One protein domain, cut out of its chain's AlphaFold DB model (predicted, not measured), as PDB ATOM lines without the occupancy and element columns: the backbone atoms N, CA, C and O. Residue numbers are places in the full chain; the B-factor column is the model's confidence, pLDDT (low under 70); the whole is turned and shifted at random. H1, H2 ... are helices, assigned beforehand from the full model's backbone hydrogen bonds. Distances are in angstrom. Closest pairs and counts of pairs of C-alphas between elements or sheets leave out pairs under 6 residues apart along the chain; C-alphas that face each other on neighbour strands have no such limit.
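What this domain is: This is residues 4 to 51 of the 62 residues of an uncharacterized protein of Brugia timori (UniProt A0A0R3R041). The model is an open, flat U: the helix H1 makes one arm, a long loop of residues 16 to 37 makes the bend, and the two short helices H2 and H3 follow each other along the other arm. The two arms do not come together, and H1 touches no helix. The printed part has 48 residues with three named helices, H1, H2 and H3 in chain order, and no named strand; the class is all helix, though only 20 of the 48 residues are in named elements. The whole is loose, with a radius of gyration of the C-alphas of 13.5 A, and the C-alphas span 39 by 30 by 13 A.

Where its parts are: H1, the longest helix, holds residues 4 to 15 and is 16.2 A long from C-alpha 4 at (-22.035, 37.584, -63.339) to C-alpha 15 at (-26.971, 47.780, -51.754). H2 is residues 38 to 41, 5.1 A long. H3 is residues 46 to 49, 5.2 A long, and ends with C-alpha 49 at (-31.753, 30.566, -37.498).

How they stand to each other: H1 is apart from H2 and from H3, with no C-alpha of either within 8 A. H2 and H3 are close but not clearly touching: their closest C-alphas, those of Asn 39 and Pro 46, are 7.8 A apart. In H1 every O i to N i+4 pair is within hydrogen-bond range. H2 and H3 are too short for such a pair; the one O i to N i+3 pair is within range in H2 and not in H3.

The domain as a whole: The two C-alphas farthest apart, those of Gly 24 and Phe 50, are 40.6 A apart. The link from H1 to H2 is long, with 22 residues, and that from H2 to H3 is tight, with 4. The printed part has no cut. Its mean pLDDT is 82.5, and residues 23 to 27 are under 70.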
ATOM      1  N   THR A   4     -21.558  36.194 -63.340       89.38
ATOM      2  CA  THR A   4     -22.035  37.584 -63.339       89.38
ATOM      3  C   THR A   4     -23.377  37.759 -62.623       89.38
ATOM      4  O   THR A   4     -23.598  38.789 -61.995       89.38
ATOM      5  N   GLU A   5     -24.265  36.765 -62.683       87.50
ATOM      6  CA  GLU A   5     -25.585  36.809 -62.036       87.50
ATOM      7  C   GLU A   5     -25.459  36.653 -60.519       87.50
ATOM      8  O   GLU A   5     -26.097  37.387 -59.771       87.50
ATOM      9  N   GLN A   6     -24.572  35.763 -60.062       87.69
ATOM     10  CA  GLN A   6     -24.292  35.571 -58.635       87.69
ATOM     11  C   GLN A   6     -23.695  36.835 -58.005       87.69
ATOM     12  O   GLN A   6     -24.125  37.272 -56.941       87.69
ATOM     13  N   MET A   7     -22.750  37.470 -58.705       87.25
ATOM     14  CA  MET A   7     -22.160  38.745 -58.285       87.25
ATOM     15  C   MET A   7     -23.209  39.866 -58.229       87.25
ATOM     16  O   MET A   7     -23.224  40.660 -57.291       87.25
ATOM     17  N   ALA A   8     -24.118  39.924 -59.209       85.81
ATOM     18  CA  ALA A   8     -25.193  40.912 -59.222       85.81
ATOM     19  C   ALA A   8     -26.183  40.714 -58.065       85.81
ATOM     20  O   ALA A   8     -26.660  41.708 -57.513       85.81
ATOM     21  N   GLN A   9     -26.459  39.458 -57.702       85.75
ATOM     22  CA  GLN A   9     -27.342  39.084 -56.601       85.75
ATOM     23  C   GLN A   9     -26.736  39.464 -55.244       85.75
ATOM     24  O   GLN A   9     -27.390  40.158 -54.474       85.75
ATOM     25  N   MET A  10     -25.457  39.152 -55.014       86.00
ATOM     26  CA  MET A  10     -24.731  39.587 -53.812       86.00
ATOM     27  C   MET A  10     -24.715  41.116 -53.677       86.00
ATOM     28  O   MET A  10     -24.897  41.667 -52.595       86.00
ATOM     29  N   LEU A  11     -24.536  41.830 -54.791       85.50
ATOM     30  CA  LEU A  11     -24.550  43.291 -54.783       85.50
ATOM     31  C   LEU A  11     -25.953  43.860 -54.480       85.50
ATOM     32  O   LEU A  11     -26.050  44.925 -53.878       85.50
ATOM     33  N   ASN A  12     -27.035  43.166 -54.856       83.12
ATOM     34  CA  ASN A  12     -28.406  43.548 -54.484       83.12
ATOM     35  C   ASN A  12     -28.686  43.316 -52.997       83.12
ATOM     36  O   ASN A  12     -29.393  44.112 -52.394       83.12
ATOM     37  N   GLU A  13     -28.132  42.261 -52.401       81.69
ATOM     38  CA  GLU A  13     -28.238  42.030 -50.954       81.69
ATOM     39  C   GLU A  13     -27.524  43.133 -50.159       81.69
ATOM     40  O   GLU A  13     -28.012  43.558 -49.116       81.69
ATOM     41  N   LEU A  14     -26.396  43.638 -50.673       81.88
ATOM     42  CA  LEU A  14     -25.582  44.639 -49.980       81.88
ATOM     43  C   LEU A  14     -26.075  46.084 -50.172       81.88
ATOM     44  O   LEU A  14     -25.950  46.898 -49.263       81.88
ATOM     45  N   MET A  15     -26.596  46.409 -51.359       79.25
ATOM     46  CA  MET A  15     -26.971  47.780 -51.754       79.25
ATOM     47  C   MET A  15     -28.485  47.971 -51.940       79.25
ATOM     48  O   MET A  15     -28.928  49.075 -52.250       79.25
ATOM     49  N   GLY A  16     -29.276  46.907 -51.791       76.50
ATOM     50  CA  GLY A  16     -30.696  46.879 -52.131       76.50
ATOM     51  C   GLY A  16     -30.957  46.636 -53.622       76.50
ATOM     52  O   GLY A  16     -30.145  46.946 -54.500       76.50
ATOM     53  N   VAL A  17     -32.137  46.093 -53.933       73.94
ATOM     54  CA  VAL A  17     -32.580  45.828 -55.318       73.94
ATOM     55  C   VAL A  17     -32.828  47.106 -56.128       73.94
ATOM     56  O   VAL A  17     -32.731  47.081 -57.353       73.94
ATOM     57  N   LYS A  18     -33.083  48.238 -55.458       73.44
ATOM     58  CA  LYS A  18     -33.351  49.545 -56.083       73.44
ATOM     59  C   LYS A  18     -32.081  50.361 -56.394       73.44
ATOM     60  O   LYS A  18     -32.171  51.533 -56.735       73.44
ATOM     61  N   ARG A  19     -30.883  49.758 -56.344       70.88
ATOM     62  CA  ARG A  19     -29.591  50.456 -56.552       70.88
ATOM     63  C   ARG A  19     -29.415  51.146 -57.915       70.88
ATOM     64  O   ARG A  19     -28.515  51.964 -58.061       70.88
ATOM     65  N   ASN A  20     -30.202  50.756 -58.920       76.44
ATOM     66  CA  ASN A  20     -30.131  51.295 -60.284       76.44
ATOM     67  C   ASN A  20     -31.185  52.393 -60.539       76.44
ATOM     68  O   ASN A  20     -31.467  52.680 -61.699       76.44
ATOM     69  N   ALA A  21     -31.815  52.938 -59.492       75.81
ATOM     70  CA  ALA A  21     -32.761  54.041 -59.627       75.81
ATOM     71  C   ALA A  21     -32.068  55.293 -60.203       75.81
ATOM     72  O   ALA A  21     -30.910  55.579 -59.883       75.81
ATOM     73  N   ASP A  22     -32.769  56.020 -61.076       77.38
ATOM     74  CA  ASP A  22     -32.245  57.226 -61.718       77.38
ATOM     75  C   ASP A  22     -32.119  58.393 -60.722       77.38
ATOM     76  O   ASP A  22     -32.797  58.460 -59.695       77.38
ATOM     77  N   ILE A  23     -31.242  59.354 -61.030       68.19
ATOM     78  CA  ILE A  23     -31.009  60.535 -60.186       68.19
ATOM     79  C   ILE A  23     -32.307  61.350 -60.083       68.19
ATOM     80  O   ILE A  23     -32.699  62.030 -61.030       68.19
ATOM     81  N   GLY A  24     -32.945  61.300 -58.914       68.56
ATOM     82  CA  GLY A  24     -34.212  61.977 -58.621       68.56
ATOM     83  C   GLY A  24     -35.306  61.035 -58.117       68.56
ATOM     84  O   GLY A  24     -36.226  61.502 -57.449       68.56
ATOM     85  N   ASP A  25     -35.171  59.729 -58.356       67.56
ATOM     86  CA  ASP A  25     -36.074  58.704 -57.831       67.56
ATOM     87  C   ASP A  25     -35.593  58.297 -56.428       67.56
ATOM     88  O   ASP A  25     -34.762  57.407 -56.241       67.56
ATOM     89  N   THR A  26     -36.038  59.042 -55.414       63.19
ATOM     90  CA  THR A  26     -35.752  58.735 -53.999       63.19
ATOM     91  C   THR A  26     -36.769  57.723 -53.508       63.19
ATOM     92  O   THR A  26     -37.670  58.020 -52.732       63.19
ATOM     93  N   ASP A  27     -36.641  56.510 -54.024       65.31
ATOM     94  CA  ASP A  27     -37.512  55.400 -53.677       65.31
ATOM     95  C   ASP A  27     -36.919  54.686 -52.448       65.31
ATOM     96  O   ASP A  27     -36.391  53.571 -52.525       65.31
ATOM     97  N   GLU A  28     -36.893  55.409 -51.320       70.00
ATOM     98  CA  GLU A  28     -36.369  54.908 -50.047       70.00
ATOM     99  C   GLU A  28     -37.177  53.676 -49.611       70.00
ATOM    100  O   GLU A  28     -38.407  53.695 -49.664       70.00
ATOM    101  N   PRO A  29     -36.515  52.576 -49.211       70.75
ATOM    102  CA  PRO A  29     -37.223  51.385 -48.773       70.75
ATOM    103  C   PRO A  29     -37.967  51.681 -47.468       70.75
ATOM    104  O   PRO A  29     -37.347  51.988 -46.449       70.75
ATOM    105  N   ASP A  30     -39.293  51.565 -47.499       79.94
ATOM    106  CA  ASP A  30     -40.112  51.619 -46.295       79.94
ATOM    107  C   ASP A  30     -40.088  50.244 -45.610       79.94
ATOM    108  O   ASP A  30     -40.474  49.216 -46.171       79.94
ATOM    109  N   PHE A  31     -39.590  50.216 -44.376       81.50
ATOM    110  CA  PHE A  31     -39.461  48.990 -43.589       81.50
ATOM    111  C   PHE A  31     -40.807  48.457 -43.082       81.50
ATOM    112  O   PHE A  31     -40.866  47.332 -42.574       81.50
ATOM    113  N   ASP A  32     -41.883  49.238 -43.206       83.94
ATOM    114  CA  ASP A  32     -43.230  48.806 -42.857       83.94
ATOM    115  C   ASP A  32     -43.961  48.064 -43.980       83.94
ATOM    116  O   ASP A  32     -45.028  47.487 -43.720       83.94
ATOM    117  N   GLU A  33     -43.378  47.994 -45.182       83.31
ATOM    118  CA  GLU A  33     -43.956  47.264 -46.305       83.31
ATOM    119  C   GLU A  33     -44.199  45.779 -45.978       83.31
ATOM    120  O   GLU A  33     -43.422  45.127 -45.269       83.31
ATOM    121  N   PRO A  34     -45.286  45.191 -46.516       84.25
ATOM    122  CA  PRO A  34     -45.655  43.803 -46.245       84.25
ATOM    123  C   PRO A  34     -44.658  42.791 -46.817       84.25
ATOM    124  O   PRO A  34     -44.761  41.603 -46.494       84.25
ATOM    125  N   ASP A  35     -43.739  43.237 -47.669       83.31
ATOM    126  CA  ASP A  35     -42.740  42.414 -48.342       83.31
ATOM    127  C   ASP A  35     -41.422  42.329 -47.561       83.31
ATOM    128  O   ASP A  35     -40.558  41.544 -47.930       83.31
ATOM    129  N   VAL A  36     -41.288  43.071 -46.454       86.88
ATOM    130  CA  VAL A  36     -40.105  43.053 -45.585       86.88
ATOM    131  C   VAL A  36     -40.315  42.108 -44.396       86.88
ATOM    132  O   VAL A  36     -41.258  42.246 -43.608       86.88
ATOM    133  N   CYS A  37     -39.401  41.157 -44.192       90.19
ATOM    134  CA  CYS A  37     -39.398  40.323 -42.991       90.19
ATOM    135  C   CYS A  37     -39.046  41.118 -41.721       90.19
ATOM    136  O   CYS A  37     -37.882  41.302 -41.365       90.19
ATOM    137  N   LYS A  38     -40.065  41.496 -40.942       90.31
ATOM    138  CA  LYS A  38     -39.887  42.197 -39.653       90.31
ATOM    139  C   LYS A  38     -39.068  41.397 -38.633       90.31
ATOM    140  O   LYS A  38     -38.308  41.971 -37.861       90.31
ATOM    141  N   ASN A  39     -39.172  40.065 -38.659       91.31
ATOM    142  CA  ASN A  39     -38.382  39.193 -37.783       91.31
ATOM    143  C   ASN A  39     -36.890  39.208 -38.148       91.31
ATOM    144  O   ASN A  39     -36.043  39.054 -37.272       91.31
ATOM    145  N   PHE A  40     -36.566  39.408 -39.426       90.69
ATOM    146  CA  PHE A  40     -35.191  39.563 -39.890       90.69
ATOM    147  C   PHE A  40     -34.607  40.913 -39.457       90.69
ATOM    148  O   PHE A  40     -33.471  40.954 -38.996       90.69
ATOM    149  N   LEU A  41     -35.402  41.992 -39.477       89.00
ATOM    150  CA  LEU A  41     -34.965  43.320 -39.007       89.00
ATOM    151  C   LEU A  41     -34.505  43.318 -37.542       89.00
ATOM    152  O   LEU A  41     -33.573  44.029 -37.181       89.00
ATOM    153  N   VAL A  42     -35.139  42.498 -36.699       91.75
ATOM    154  CA  VAL A  42     -34.754  42.326 -35.288       91.75
ATOM    155  C   VAL A  42     -33.742  41.193 -35.066       91.75
ATOM    156  O   VAL A  42     -33.487  40.832 -33.921       91.75
ATOM    157  N   ALA A  43     -33.167  40.627 -36.135       87.25
ATOM    158  CA  ALA A  43     -32.222  39.505 -36.118       87.25
ATOM    159  C   ALA A  43     -32.757  38.193 -35.496       87.25
ATOM    160  O   ALA A  43     -31.985  37.342 -35.058       87.25
ATOM    161  N   PHE A  44     -34.080  37.996 -35.483       91.75
ATOM    162  CA  PHE A  44     -34.747  36.798 -34.952       91.75
ATOM    163  C   PHE A  44     -35.667  36.140 -35.988       91.75
ATOM    164  O   PHE A  44     -36.805  35.774 -35.689       91.75
ATOM    165  N   CYS A  45     -35.194  35.955 -37.223       92.88
ATOM    166  CA  CYS A  45     -35.940  35.213 -38.239       92.88
ATOM    167  C   CYS A  45     -35.817  33.688 -38.016       92.88
ATOM    168  O   CYS A  45     -34.715  33.145 -38.130       92.88
ATOM    169  N   PRO A  46     -36.917  32.948 -37.759       91.38
ATOM    170  CA  PRO A  46     -36.853  31.498 -37.538       91.38
ATOM    171  C   PRO A  46     -36.348  30.716 -38.757       91.38
ATOM    172  O   PRO A  46     -35.642  29.724 -38.603       91.38
ATOM    173  N   ASN A  47     -36.683  31.182 -39.965       91.19
ATOM    174  CA  ASN A  47     -36.267  30.539 -41.216       91.19
ATOM    175  C   ASN A  47     -34.752  30.645 -41.448       91.19
ATOM    176  O   ASN A  47     -34.159  29.788 -42.092       91.19
ATOM    177  N   GLU A  48     -34.110  31.684 -40.911       89.50
ATOM    178  CA  GLU A  48     -32.661  31.853 -41.014       89.50
ATOM    179  C   GLU A  48     -31.923  31.103 -39.900       89.50
ATOM    180  O   GLU A  48     -30.956  30.393 -40.171       89.50
ATOM    181  N   MET A  49     -32.408  31.191 -38.655       90.06
ATOM    182  CA  MET A  49     -31.753  30.566 -37.498       90.06
ATOM    183  C   MET A  49     -31.692  29.036 -37.577       90.06
ATOM    184  O   MET A  49     -30.728  28.432 -37.111       90.06
ATOM    185  N   PHE A  50     -32.720  28.399 -38.145       91.31
ATOM    186  CA  PHE A  50     -32.813  26.937 -38.235       91.31
ATOM    187  C   PHE A  50     -32.425  26.381 -39.608       91.31
ATOM    188  O   PHE A  50     -32.632  25.192 -39.868       91.31
ATOM    189  N   ARG A  51     -31.821  27.205 -40.469       90.62
ATOM    190  CA  ARG A  51     -31.381  26.793 -41.803       90.62
ATOM    191  C   ARG A  51     -30.346  25.667 -41.709       90.62
ATOM    192  O   ARG A  51     -29.406  25.749 -40.919       90.62
TER     193      ARG A  51